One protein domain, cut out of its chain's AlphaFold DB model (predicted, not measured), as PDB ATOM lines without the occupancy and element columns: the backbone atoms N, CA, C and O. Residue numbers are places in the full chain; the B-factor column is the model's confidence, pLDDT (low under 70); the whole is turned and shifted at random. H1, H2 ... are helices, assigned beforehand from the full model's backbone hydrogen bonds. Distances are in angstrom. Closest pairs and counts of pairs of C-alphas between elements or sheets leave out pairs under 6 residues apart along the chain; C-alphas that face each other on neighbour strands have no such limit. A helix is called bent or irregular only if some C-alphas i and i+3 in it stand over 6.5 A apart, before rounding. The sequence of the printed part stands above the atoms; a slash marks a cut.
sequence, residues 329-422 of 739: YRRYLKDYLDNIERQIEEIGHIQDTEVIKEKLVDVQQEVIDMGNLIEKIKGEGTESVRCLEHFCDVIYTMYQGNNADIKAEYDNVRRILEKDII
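This is residues 329 to 422 of the 739 residues of an uncharacterized protein of Lachnospira eligens (UniProt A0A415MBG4). Four helices stand side by side as an up-and-down bundle, each running against the one before it in the chain. Going round the bundle the order is H1, H2, H3, H4, and H4 comes back beside H1 to complete the square, with H1 across the diagonal from H3 and H2 across from H4. H2 is the longest helix and runs along the bundle's long axis, and short turns join the helices at alternate ends. The printed part has 94 residues with four named helices, H1 to H4 in chain order, and no named strand; its class is all helix. It is compact, with a radius of gyration of the C-alphas of 12.9 A, and its elongated outline spans 38 by 21 by 19 A.

Start with H1, residues 329 to 347, and go on to H2, residues 353 to 378: this helical hairpin runs opposite ways at a shallow tilt of 15 degrees. H1 and H2 touch, their closest C-alphas being those of Ile 347 and Ile 356, 6.0 A apart. Next look at H3, residues 383 to 399, which forms a helical hairpin with H2. These two touch, with 17 pairs of C-alphas within 8 A; the closest are those of Gly 371 and Val 385, 5.5 A apart, and the shallow tilt is 14 degrees. H4, residues 406 to 422, forms a third helical hairpin with H3, at a shallow tilt of 19 degrees. H3 and H4 touch, closest at the C-alphas of Ser 384 and Leu 417, 6.1 A apart. H4 also touches H1, opposite ways at a shallow tilt of 11 degrees; their closest C-alphas, of Arg 330 and Ile 422, are 5.5 A apart. H1 and H3 are apart, while H2 and H4 are near each other, with 5 pairs of C-alphas within 10 A. In H1, H2, H3 and H4 every backbone O i to N i+4 pair is within hydrogen-bond range.

Find C-alpha 329 at (203.859, 248.972, 259.027); from there H1 runs 26.8 A to Ile 347. H2 starts at C-alpha 353, at (218.391, 243.512, 229.111), and runs 36.8 A to Lys 378. H3 measures 24.5 A from Glu 383 to Tyr 399. H4 measures 21.6 A from Ile 406 to C-alpha 422 at (204.870, 240.050, 260.076); it is neither bent nor irregular, but only just: C-alphas 419 and 422 are 6.4 A apart.

The two C-alphas farthest apart are those of Gln 351 and Gly 379, at 39.5 A, while the first and last printed C-alphas, of Tyr 329 and Ile 422, are 9.0 A apart. The printed part has no cut. The links H1 to H2 and H2 to H3 are tight, and the link H3 to H4, six residues, is short. The mean pLDDT of the printed part is 90.7, and no printed residue is under 70.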
ATOM      1  N   TYR A 329     202.633 249.260 259.767       93.88
ATOM      2  CA  TYR A 329     203.859 248.972 259.027       93.88
ATOM      3  C   TYR A 329     203.952 247.517 258.549       93.88
ATOM      4  O   TYR A 329     204.473 247.277 257.463       93.88
ATOM      5  N   ARG A 330     203.386 246.556 259.293       93.50
ATOM      6  CA  ARG A 330     203.335 245.142 258.877       93.50
ATOM      7  C   ARG A 330     202.534 244.962 257.583       93.50
ATOM      8  O   ARG A 330     202.925 244.156 256.742       93.50
ATOM      9  N   ARG A 331     201.466 245.750 257.383       91.44
ATOM     10  CA  ARG A 331     200.720 245.793 256.113       91.44
ATOM     11  C   ARG A 331     201.591 246.327 254.983       91.44
ATOM     12  O   ARG A 331     201.707 245.663 253.963       91.44
ATOM     13  N   TYR A 332     202.247 247.471 255.191       92.69
ATOM     14  CA  TYR A 332     203.126 248.057 254.176       92.69
ATOM     15  C   TYR A 332     204.245 247.096 253.769       92.69
ATOM     16  O   TYR A 332     204.479 246.909 252.583       92.69
ATOM     17  N   LEU A 333     204.892 246.433 254.732       94.31
ATOM     18  CA  LEU A 333     205.935 245.443 254.450       94.31
ATOM     19  C   LEU A 333     205.404 244.250 253.654       94.31
ATOM     20  O   LEU A 333     206.080 243.793 252.736       94.31
ATOM     21  N   LYS A 334     204.200 243.762 253.968       93.06
ATOM     22  CA  LYS A 334     203.570 242.690 253.195       93.06
ATOM     23  C   LYS A 334     203.237 243.130 251.769       93.06
ATOM     24  O   LYS A 334     203.547 242.399 250.835       93.06
ATOM     25  N   ASP A 335     202.688 244.331 251.602       93.62
ATOM     26  CA  ASP A 335     202.386 244.897 250.284       93.62
ATOM     27  C   ASP A 335     203.668 245.058 249.442       93.62
ATOM     28  O   ASP A 335     203.667 244.719 248.257       93.62
ATOM     29  N   TYR A 336     204.777 245.505 250.050       94.81
ATOM     30  CA  TYR A 336     206.086 245.550 249.390       94.81
ATOM     31  C   TYR A 336     206.571 244.157 248.980       94.81
ATOM     32  O   TYR A 336     206.960 243.966 247.831       94.81
ATOM     33  N   LEU A 337     206.518 243.167 249.878       94.88
ATOM     34  CA  LEU A 337     206.895 241.790 249.546       94.88
ATOM     35  C   LEU A 337     206.055 241.267 248.370       94.88
ATOM     36  O   LEU A 337     206.599 240.791 247.376       94.88
ATOM     37  N   ASP A 338     204.731 241.369 248.431       94.12
ATOM     38  CA  ASP A 338     203.852 240.861 247.371       94.12
ATOM     39  C   ASP A 338     204.102 241.568 246.024       94.12
ATOM     40  O   ASP A 338     204.056 240.943 244.960       94.12
ATOM     41  N   ASN A 339     204.445 242.858 246.051       94.56
ATOM     42  CA  ASN A 339     204.799 243.600 244.849       94.56
ATOM     43  C   ASN A 339     206.173 243.207 244.277       94.56
ATOM     44  O   ASN A 339     206.284 243.020 243.062       94.56
ATOM     45  N   ILE A 340     207.193 243.037 245.123       94.31
ATOM     46  CA  ILE A 340     208.531 242.581 244.713       94.31
ATOM     47  C   ILE A 340     208.448 241.183 244.096       94.31
ATOM     48  O   ILE A 340     209.051 240.943 243.049       94.31
ATOM     49  N   GLU A 341     207.670 240.273 244.686       94.69
ATOM     50  CA  GLU A 341     207.475 238.926 244.137       94.69
ATOM     51  C   GLU A 341     206.935 238.973 242.706       94.69
ATOM     52  O   GLU A 341     207.520 238.370 241.804       94.69
ATOM     53  N   ARG A 342     205.887 239.772 242.473       93.69
ATOM     54  CA  ARG A 342     205.319 239.976 241.136       93.69
ATOM     55  C   ARG A 342     206.349 240.542 240.154       93.69
ATOM     56  O   ARG A 342     206.409 240.108 239.006       93.69
ATOM     57  N   GLN A 343     207.168 241.503 240.581       92.44
ATOM     58  CA  GLN A 343     208.204 242.082 239.721       92.44
ATOM     59  C   GLN A 343     209.299 241.069 239.367       92.44
ATOM     60  O   GLN A 343     209.728 241.019 238.214       92.44
ATOM     61  N   ILE A 344     209.718 240.234 240.321       91.06
ATOM     62  CA  ILE A 344     210.695 239.159 240.095       91.06
ATOM     63  C   ILE A 344     210.149 238.122 239.104       91.06
ATOM     64  O   ILE A 344     210.871 237.705 238.196       91.06
ATOM     65  N   GLU A 345     208.875 237.741 239.228       90.19
ATOM     66  CA  GLU A 345     208.212 236.849 238.269       90.19
ATOM     67  C   GLU A 345     208.191 237.448 236.854       90.19
ATOM     68  O   GLU A 345     208.535 236.772 235.882       90.19
ATOM     69  N   GLU A 346     207.866 238.738 236.724       88.81
ATOM     70  CA  GLU A 346     207.886 239.445 235.441       88.81
ATOM     71  C   GLU A 346     209.291 239.493 234.819       88.81
ATOM     72  O   GLU A 346     209.430 239.263 233.615       88.81
ATOM     73  N   ILE A 347     210.337 239.743 235.618       87.12
ATOM     74  CA  ILE A 347     211.739 239.728 235.161       87.12
ATOM     75  C   ILE A 347     212.096 238.365 234.553       87.12
ATOM     76  O   ILE A 347     212.732 238.317 233.499       87.12
ATOM     77  N   GLY A 348     211.626 237.263 235.150       83.69
ATOM     78  CA  GLY A 348     211.842 235.904 234.642       83.69
ATOM     79  C   GLY A 348     211.262 235.636 233.244       83.69
ATOM     80  O   GLY A 348     211.656 234.669 232.587       83.69
ATOM     81  N   HIS A 349     210.357 236.491 232.759       85.69
ATOM     82  CA  HIS A 349     209.709 236.372 231.450       85.69
ATOM     83  C   HIS A 349     210.230 237.360 230.391       85.69
ATOM     84  O   HIS A 349     209.809 237.289 229.232       85.69
ATOM     85  N   ILE A 350     211.146 238.265 230.748       85.75
ATOM     86  CA  ILE A 350     211.665 239.316 229.863       85.75
ATOM     87  C   ILE A 350     213.007 238.887 229.251       85.75
ATOM     88  O   ILE A 350     213.845 238.278 229.906       85.75
ATOM     89  N   GLN A 351     213.219 239.202 227.969       80.19
ATOM     90  CA  GLN A 351     214.493 238.953 227.265       80.19
ATOM     91  C   GLN A 351     215.310 240.231 227.023       80.19
ATOM     92  O   GLN A 351     216.496 240.150 226.709       80.19
ATOM     93  N   ASP A 352     214.685 241.406 227.148       86.06
ATOM     94  CA  ASP A 352     215.334 242.699 226.940       86.06
ATOM     95  C   ASP A 352     216.133 243.112 228.185       86.06
ATOM     96  O   ASP A 352     215.581 243.329 229.264       86.06
ATOM     97  N   THR A 353     217.453 243.208 228.025       81.56
ATOM     98  CA  THR A 353     218.391 243.512 229.111       81.56
ATOM     99  C   THR A 353     218.216 244.919 229.681       81.56
ATOM    100  O   THR A 353     218.458 245.110 230.870       81.56
ATOM    101  N   GLU A 354     217.795 245.902 228.882       85.19
ATOM    102  CA  GLU A 354     217.584 247.265 229.386       85.19
ATOM    103  C   GLU A 354     216.298 247.340 230.216       85.19
ATOM    104  O   GLU A 354     216.306 247.913 231.302       85.19
ATOM    105  N   VAL A 355     215.242 246.638 229.793       86.56
ATOM    106  CA  VAL A 355     213.989 246.529 230.566       86.56
ATOM    107  C   VAL A 355     214.202 245.770 231.883       86.56
ATOM    108  O   VAL A 355     213.633 246.136 232.909       86.56
ATOM    109  N   ILE A 356     215.045 244.728 231.889       86.00
ATOM    110  CA  ILE A 356     215.424 244.023 233.126       86.00
ATOM    111  C   ILE A 356     216.153 244.972 234.084       86.00
ATOM    112  O   ILE A 356     215.834 244.993 235.270       86.00
ATOM    113  N   LYS A 357     217.106 245.772 233.591       87.88
ATOM    114  CA  LYS A 357     217.828 246.745 234.424       87.88
ATOM    115  C   LYS A 357     216.902 247.798 235.022       87.88
ATOM    116  O   LYS A 357     217.079 248.121 236.190       87.88
ATOM    117  N   GLU A 358     215.940 248.311 234.255       89.94
ATOM    118  CA  GLU A 358     214.935 249.256 234.762       89.94
ATOM    119  C   GLU A 358     214.131 248.636 235.914       89.94
ATOM    120  O   GLU A 358     214.088 249.202 237.002       89.94
ATOM    121  N   LYS A 359     213.609 247.417 235.734       90.00
ATOM    122  CA  LYS A 359     212.869 246.715 236.795       90.00
ATOM    123  C   LYS A 359     213.717 246.385 238.025       90.00
ATOM    124  O   LYS A 359     213.215 246.431 239.139       90.00
ATOM    125  N   LEU A 360     214.998 246.048 237.850       91.12
ATOM    126  CA  LEU A 360     215.904 245.808 238.980       91.12
ATOM    127  C   LEU A 360     216.114 247.075 239.821       91.12
ATOM    128  O   LEU A 360     216.227 246.969 241.039       91.12
ATOM    129  N   VAL A 361     216.137 248.258 239.194       92.62
ATOM    130  CA  VAL A 361     216.201 249.541 239.914       92.62
ATOM    131  C   VAL A 361     214.927 249.771 240.729       92.62
ATOM    132  O   VAL A 361     215.029 250.167 241.889       92.62
ATOM    133  N   ASP A 362     213.753 249.472 240.164       92.56
ATOM    134  CA  ASP A 362     212.471 249.594 240.872       92.56
ATOM    135  C   ASP A 362     212.414 248.666 242.099       92.56
ATOM    136  O   ASP A 362     212.148 249.124 243.212       92.56
ATOM    137  N   VAL A 363     212.771 247.385 241.931       93.88
ATOM    138  CA  VAL A 363     212.858 246.418 243.041       93.88
ATOM    139  C   VAL A 363     213.841 246.898 244.109       93.88
ATOM    140  O   VAL A 363     213.542 246.831 245.299       93.88
ATOM    141  N   GLN A 364     215.009 247.407 243.707       94.50
ATOM    142  CA  GLN A 364     216.006 247.899 244.657       94.50
ATOM    143  C   GLN A 364     215.479 249.073 245.489       94.50
ATOM    144  O   GLN A 364     215.734 249.125 246.692       94.50
ATOM    145  N   GLN A 365     214.737 249.999 244.878       95.19
ATOM    146  CA  GLN A 365     214.158 251.132 245.597       95.19
ATOM    147  C   GLN A 365     213.127 250.673 246.635       95.19
ATOM    148  O   GLN A 365     213.148 251.161 247.762       95.19
ATOM    149  N   GLU A 366     212.281 249.696 246.302       94.62
ATOM    150  CA  GLU A 366     211.314 249.135 247.254       94.62
ATOM    151  C   GLU A 366     211.997 248.437 248.436       94.62
ATOM    152  O   GLU A 366     211.600 248.637 249.582       94.62
ATOM    153  N   VAL A 367     213.071 247.683 248.187       95.12
ATOM    154  CA  VAL A 367     213.871 247.041 249.245       95.12
ATOM    155  C   VAL A 367     214.507 248.086 250.171       95.12
ATOM    156  O   VAL A 367     214.524 247.902 251.390       95.12
ATOM    157  N   ILE A 368     214.993 249.203 249.619       94.75
ATOM    158  CA  ILE A 368     215.529 250.329 250.402       94.75
ATOM    159  C   ILE A 368     214.426 250.973 251.249       94.75
ATOM    160  O   ILE A 368     214.638 251.239 252.432       94.75
ATOM    161  N   ASP A 369     213.244 251.200 250.677       94.81
ATOM    162  CA  ASP A 369     212.107 251.783 251.396       94.81
ATOM    163  C   ASP A 369     211.642 250.873 252.547       94.81
ATOM    164  O   ASP A 369     211.386 251.361 253.653       94.81
ATOM    165  N   MET A 370     211.619 249.552 252.334       94.88
ATOM    166  CA  MET A 370     211.382 248.561 253.389       94.88
ATOM    167  C   MET A 370     212.445 248.631 254.488       94.88
ATOM    168  O   MET A 370     212.097 248.638 255.669       94.88
ATOM    169  N   GLY A 371     213.728 248.698 254.117       94.50
ATOM    170  CA  GLY A 371     214.842 248.808 255.061       94.50
ATOM    171  C   GLY A 371     214.709 250.045 255.946       94.50
ATOM    172  O   GLY A 371     214.680 249.920 257.167       94.50
ATOM    173  N   ASN A 372     214.491 251.213 255.335       94.25
ATOM    174  CA  ASN A 372     214.276 252.480 256.040       94.25
ATOM    175  C   ASN A 372     213.071 252.420 256.995       94.25
ATOM    176  O   ASN A 372     213.110 252.969 258.100       94.25
ATOM    177  N   LEU A 373     211.979 251.765 256.581       94.31
ATOM    178  CA  LEU A 373     210.802 251.579 257.426       94.31
ATOM    179  C   LEU A 373     211.117 250.684 258.632       94.31
ATOM    180  O   LEU A 373     210.742 251.031 259.750       94.31
ATOM    181  N   ILE A 374     211.815 249.564 258.429       93.56
ATOM    182  CA  ILE A 374     212.198 248.656 259.518       93.56
ATOM    183  C   ILE A 374     213.167 249.347 260.478       93.56
ATOM    184  O   ILE A 374     212.971 249.251 261.684       93.56
ATOM    185  N   GLU A 375     214.158 250.089 259.982       92.75
ATOM    186  CA  GLU A 375     215.093 250.847 260.824       92.75
ATOM    187  C   GLU A 375     214.377 251.882 261.691       92.75
ATOM    188  O   GLU A 375     214.665 252.000 262.883       92.75
ATOM    189  N   LYS A 376     213.390 252.588 261.128       90.88
ATOM    190  CA  LYS A 376     212.575 253.551 261.879       90.88
ATOM    191  C   LYS A 376     211.819 252.896 263.046       90.88
ATOM    192  O   LYS A 376     211.606 253.554 264.059       90.88
ATOM    193  N   ILE A 377     211.388 251.642 262.890       90.62
ATOM    194  CA  ILE A 377     210.536 250.927 263.855       90.62
ATOM    195  C   ILE A 377     211.346 250.098 264.858       90.62
ATOM    196  O   ILE A 377     211.080 250.141 266.054       90.62
ATOM    197  N   LYS A 378     212.312 249.313 264.376       86.81
ATOM    198  CA  LYS A 378     213.071 248.326 265.161       86.81
ATOM    199  C   LYS A 378     214.505 248.775 265.473       86.81
ATOM    200  O   LYS A 378     215.186 248.115 266.254       86.81
ATOM    201  N   GLY A 379     214.959 249.885 264.890       85.31
ATOM    202  CA  GLY A 379     216.331 250.373 264.997       85.31
ATOM    203  C   GLY A 379     217.281 249.777 263.951       85.31
ATOM    204  O   GLY A 379     216.953 248.839 263.223       85.31
ATOM    205  N   GLU A 380     218.482 250.348 263.880       85.50
ATOM    206  CA  GLU A 380     219.530 249.945 262.938       85.50
ATOM    207  C   GLU A 380     220.147 248.577 263.285       85.50
ATOM    208  O   GLU A 380     220.238 248.169 264.448       85.50
ATOM    209  N   GLY A 381     220.645 247.875 262.263       81.94
ATOM    210  CA  GLY A 381     221.487 246.687 262.438       81.94
ATOM    211  C   GLY A 381     220.760 245.407 262.862       81.94
ATOM    212  O   GLY A 381     221.431 244.464 263.305       81.94
ATOM    213  N   THR A 382     219.432 245.355 262.722       87.56
ATOM    214  CA  THR A 382     218.615 244.142 262.901       87.56
ATOM    215  C   THR A 382     218.930 243.081 261.837       87.56
ATOM    216  O   THR A 382     219.484 243.383 260.778       87.56
ATOM    217  N   GLU A 383     218.593 241.813 262.103       88.31
ATOM    218  CA  GLU A 383     218.790 240.723 261.129       88.31
ATOM    219  C   GLU A 383     217.988 240.961 259.841       88.31
ATOM    220  O   GLU A 383     218.516 240.759 258.749       88.31
ATOM    221  N   SER A 384     216.765 241.487 259.957       89.38
ATOM    222  CA  SER A 384     215.923 241.841 258.812       89.38
ATOM    223  C   SER A 384     216.558 242.934 257.943       89.38
ATOM    224  O   SER A 384     216.583 242.790 256.724       89.38
ATOM    225  N   VAL A 385     217.140 243.981 258.546       90.81
ATOM    226  CA  VAL A 385     217.844 245.043 257.799       90.81
ATOM    227  C   VAL A 385     219.082 244.487 257.097       90.81
ATOM    228  O   VAL A 385     219.227 244.678 255.895       90.81
ATOM    229  N   ARG A 386     219.919 243.699 257.787       92.06
ATOM    230  CA  ARG A 386     221.099 243.060 257.166       92.06
ATOM    231  C   ARG A 386     220.724 242.136 256.008       92.06
ATOM    232  O   ARG A 386     221.470 242.016 255.039       92.06
ATOM    233  N   CYS A 387     219.583 241.459 256.113       92.88
ATOM    234  CA  CYS A 387     219.071 240.611 255.047       92.88
ATOM    235  C   CYS A 387     218.657 241.431 253.814       92.88
ATOM    236  O   CYS A 387     218.985 241.044 252.694       92.88
ATOM    237  N   LEU A 388     218.007 242.582 254.013       93.69
ATOM    238  CA  LEU A 388     217.654 243.506 252.931       93.69
ATOM    239  C   LEU A 388     218.895 244.158 252.301       93.69
ATOM    240  O   LEU A 388     218.973 244.253 251.078       93.69
ATOM    241  N   GLU A 389     219.897 244.540 253.101       93.31
ATOM    242  CA  GLU A 389     221.191 245.043 252.611       93.31
ATOM    243  C   GLU A 389     221.881 244.014 251.706       93.31
ATOM    244  O   GLU A 389     222.311 244.341 250.599       93.31
ATOM    245  N   HIS A 390     221.916 242.746 252.131       93.25
ATOM    246  CA  HIS A 390     222.461 241.666 251.314       93.25
ATOM    247  C   HIS A 390     221.690 241.491 250.000       93.25
ATOM    248  O   HIS A 390     222.290 241.306 248.940       93.25
ATOM    249  N   PHE A 391     220.362 241.584 250.046       94.94
ATOM    250  CA  PHE A 391     219.537 241.474 248.850       94.94
ATOM    251  C   PHE A 391     219.780 242.632 247.868       94.94
ATOM    252  O   PHE A 391     219.889 242.402 246.662       94.94
ATOM    253  N   CYS A 392     219.982 243.856 248.366       94.44
ATOM    254  CA  CYS A 392     220.420 244.997 247.558       94.44
ATOM    255  C   CYS A 392     221.756 244.735 246.836       94.44
ATOM    256  O   CYS A 392     221.882 245.063 245.652       94.44
ATOM    257  N   ASP A 393     222.733 244.108 247.500       93.06
ATOM    258  CA  ASP A 393     224.017 243.742 246.881       93.06
ATOM    259  C   ASP A 393     223.846 242.712 245.750       93.06
ATOM    260  O   ASP A 393     224.511 242.792 244.706       93.06
ATOM    261  N   VAL A 394     222.929 241.755 245.923       92.00
ATOM    262  CA  VAL A 394     222.582 240.761 244.894       92.00
ATOM    263  C   VAL A 394     221.941 241.438 243.682       92.00
ATOM    264  O   VAL A 394     222.360 241.187 242.548       92.00
ATOM    265  N   ILE A 395     220.985 242.346 243.904       92.00
ATOM    266  CA  ILE A 395     220.335 243.115 242.833       92.00
ATOM    267  C   ILE A 395     221.373 243.930 242.050       92.00
ATOM    268  O   ILE A 395     221.400 243.891 240.816       92.00
ATOM    269  N   TYR A 396     222.291 244.602 242.747       91.81
ATOM    270  CA  TYR A 396     223.363 245.368 242.112       91.81
ATOM    271  C   TYR A 396     224.312 244.481 241.290       91.81
ATOM    272  O   TYR A 396     224.719 244.838 240.180       91.81
ATOM    273  N   THR A 397     224.625 243.289 241.796       89.38
ATOM    274  CA  THR A 397     225.449 242.299 241.090       89.38
ATOM    275  C   THR A 397     224.797 241.863 239.773       89.38
ATOM    276  O   THR A 397     225.482 241.778 238.747       89.38
ATOM    277  N   MET A 398     223.475 241.665 239.761       88.44
ATOM    278  CA  MET A 398     222.715 241.375 238.539       88.44
ATOM    279  C   MET A 398     222.650 242.560 237.581       88.44
ATOM    280  O   MET A 398     222.809 242.378 236.373       88.44
ATOM    281  N   TYR A 399     222.494 243.779 238.100       89.69
ATOM    282  CA  TYR A 399     222.520 245.000 237.294       89.69
ATOM    283  C   TYR A 399     223.845 245.154 236.519       89.69
ATOM    284  O   TYR A 399     223.852 245.581 235.361       89.69
ATOM    285  N   GLN A 400     224.969 244.739 237.117       89.44
ATOM    286  CA  GLN A 400     226.286 244.711 236.464       89.44
ATOM    287  C   GLN A 400     226.460 243.589 235.417       89.44
ATOM    288  O   GLN A 400     227.491 243.539 234.745       89.44
ATOM    289  N   GLY A 401     225.466 242.713 235.241       81.62
ATOM    290  CA  GLY A 401     225.467 241.640 234.244       81.62
ATOM    291  C   GLY A 401     225.971 240.285 234.748       81.62
ATOM    292  O   GLY A 401     226.235 239.402 233.931       81.62
ATOM    293  N   ASN A 402     226.114 240.099 236.064       83.19
ATOM    294  CA  ASN A 402     226.454 238.800 236.648       83.19
ATOM    295  C   ASN A 402     225.195 237.959 236.904       83.19
ATOM    296  O   ASN A 402     224.111 238.484 237.142       83.19
ATOM    297  N   ASN A 403     225.346 236.633 236.874       76.56
ATOM    298  CA  ASN A 403     224.232 235.707 237.065       76.56
ATOM    299  C   ASN A 403     224.031 235.427 238.564       76.56
ATOM    300  O   ASN A 403     224.944 234.903 239.205       76.56
ATOM    301  N   ALA A 404     222.856 235.744 239.104       79.19
ATOM    302  CA  ALA A 404     222.461 235.427 240.477       79.19
ATOM    303  C   ALA A 404     221.009 234.924 240.510       79.19
ATOM    304  O   ALA A 404     220.214 235.254 239.629       79.19
ATOM    305  N   ASP A 405     220.672 234.109 241.510       86.56
ATOM    306  CA  ASP A 405     219.317 233.587 241.704       86.56
ATOM    307  C   ASP A 405     218.506 234.545 242.587       86.56
ATOM    308  O   ASP A 405     218.385 234.365 243.798       86.56
ATOM    309  N   ILE A 406     217.978 235.604 241.968       88.69
ATOM    310  CA  ILE A 406     217.199 236.635 242.670       88.69
ATOM    311  C   ILE A 406     215.987 236.063 243.408       88.69
ATOM    312  O   ILE A 406     215.609 236.597 244.447       88.69
ATOM    313  N   LYS A 407     215.387 234.976 242.901       90.06
ATOM    314  CA  LYS A 407     214.201 234.373 243.514       90.06
ATOM    315  C   LYS A 407     214.572 233.664 244.811       90.06
ATOM    316  O   LYS A 407     213.909 233.895 245.813       90.06
ATOM    317  N   ALA A 408     215.650 232.880 244.817       90.06
ATOM    318  CA  ALA A 408     216.117 232.214 246.033       90.06
ATOM    319  C   ALA A 408     216.494 233.212 247.145       90.06
ATOM    320  O   ALA A 408     216.156 232.995 248.309       90.06
ATOM    321  N   GLU A 409     217.154 234.320 246.788       92.38
ATOM    322  CA  GLU A 409     217.519 235.367 247.752       92.38
ATOM    323  C   GLU A 409     216.287 236.117 248.275       92.38
ATOM    324  O   GLU A 409     216.148 236.324 249.482       92.38
ATOM    325  N   TYR A 410     215.343 236.444 247.392       94.19
ATOM    326  CA  TYR A 410     214.074 237.048 247.783       94.19
ATOM    327  C   TYR A 410     213.235 236.128 248.685       94.19
ATOM    328  O   TYR A 410     212.693 236.584 249.691       94.19
ATOM    329  N   ASP A 411     213.157 234.830 248.384       93.88
ATOM    330  CA  ASP A 411     212.427 233.865 249.213       93.88
ATOM    331  C   ASP A 411     213.051 233.761 250.619       93.88
ATOM    332  O   ASP A 411     212.341 233.583 251.614       93.88
ATOM    333  N   ASN A 412     214.374 233.934 250.736       93.19
ATOM    334  CA  ASN A 412     215.044 234.030 252.030       93.19
ATOM    335  C   ASN A 412     214.688 235.328 252.782       93.19
ATOM    336  O   ASN A 412     214.392 235.254 253.977       93.19
ATOM    337  N   VAL A 413     214.662 236.481 252.096       94.31
ATOM    338  CA  VAL A 413     214.203 237.767 252.660       94.31
ATOM    339  C   VAL A 413     212.771 237.645 253.171       94.31
ATOM    340  O   VAL A 413     212.518 237.919 254.344       94.31
ATOM    341  N   ARG A 414     211.845 237.178 252.323       95.25
ATOM    342  CA  ARG A 414     210.434 236.981 252.673       95.25
ATOM    343  C   ARG A 414     210.301 236.119 253.924       95.25
ATOM    344  O   ARG A 414     209.683 236.553 254.885       95.25
ATOM    345  N   ARG A 415     210.967 234.960 253.958       94.69
ATOM    346  CA  ARG A 415     210.936 234.046 255.110       94.69
ATOM    347  C   ARG A 415     211.425 234.701 256.408       94.69
ATOM    348  O   ARG A 415     210.892 234.402 257.475       94.69
ATOM    349  N   ILE A 416     212.467 235.535 256.347       92.88
ATOM    350  CA  ILE A 416     213.011 236.231 257.524       92.88
ATOM    351  C   ILE A 416     212.043 237.320 257.994       92.88
ATOM    352  O   ILE A 416     211.712 237.351 259.174       92.88
ATOM    353  N   LEU A 417     211.546 238.173 257.095       93.44
ATOM    354  CA  LEU A 417     210.614 239.248 257.456       93.44
ATOM    355  C   LEU A 417     209.258 238.712 257.930       93.44
ATOM    356  O   LEU A 417     208.675 239.276 258.856       93.44
ATOM    357  N   GLU A 418     208.765 237.628 257.330       92.56
ATOM    358  CA  GLU A 418     207.542 236.959 257.775       92.56
ATOM    359  C   GLU A 418     207.686 236.522 259.232       92.56
ATOM    360  O   GLU A 418     206.917 236.962 260.083       92.56
ATOM    361  N   LYS A 419     208.743 235.767 259.535       90.38
ATOM    362  CA  LYS A 419     208.999 235.235 260.874       90.38
ATOM    363  C   LYS A 419     209.326 236.316 261.910       90.38
ATOM    364  O   LYS A 419     208.840 236.263 263.037       90.38
ATOM    365  N   ASP A 420     210.201 237.259 261.572       88.00
ATOM    366  CA  ASP A 420     210.764 238.184 262.558       88.00
ATOM    367  C   ASP A 420     209.874 239.409 262.797       88.00
ATOM    368  O   ASP A 420     210.041 240.075 263.820       88.00
ATOM    369  N   ILE A 421     208.948 239.709 261.876       91.31
ATOM    370  CA  ILE A 421     208.148 240.938 261.899       91.31
ATOM    371  C   ILE A 421     206.657 240.675 261.653       91.31
ATOM    372  O   ILE A 421     205.833 241.049 262.482       91.31
ATOM    373  N   ILE A 422     206.282 240.087 260.511       91.44
ATOM    374  CA  ILE A 422     204.870 240.050 260.076       91.44
ATOM    375  C   ILE A 422     204.035 239.113 260.959       91.44
ATOM    376  O   ILE A 422     202.912 239.459 261.319       91.44
TER     377      ILE A 422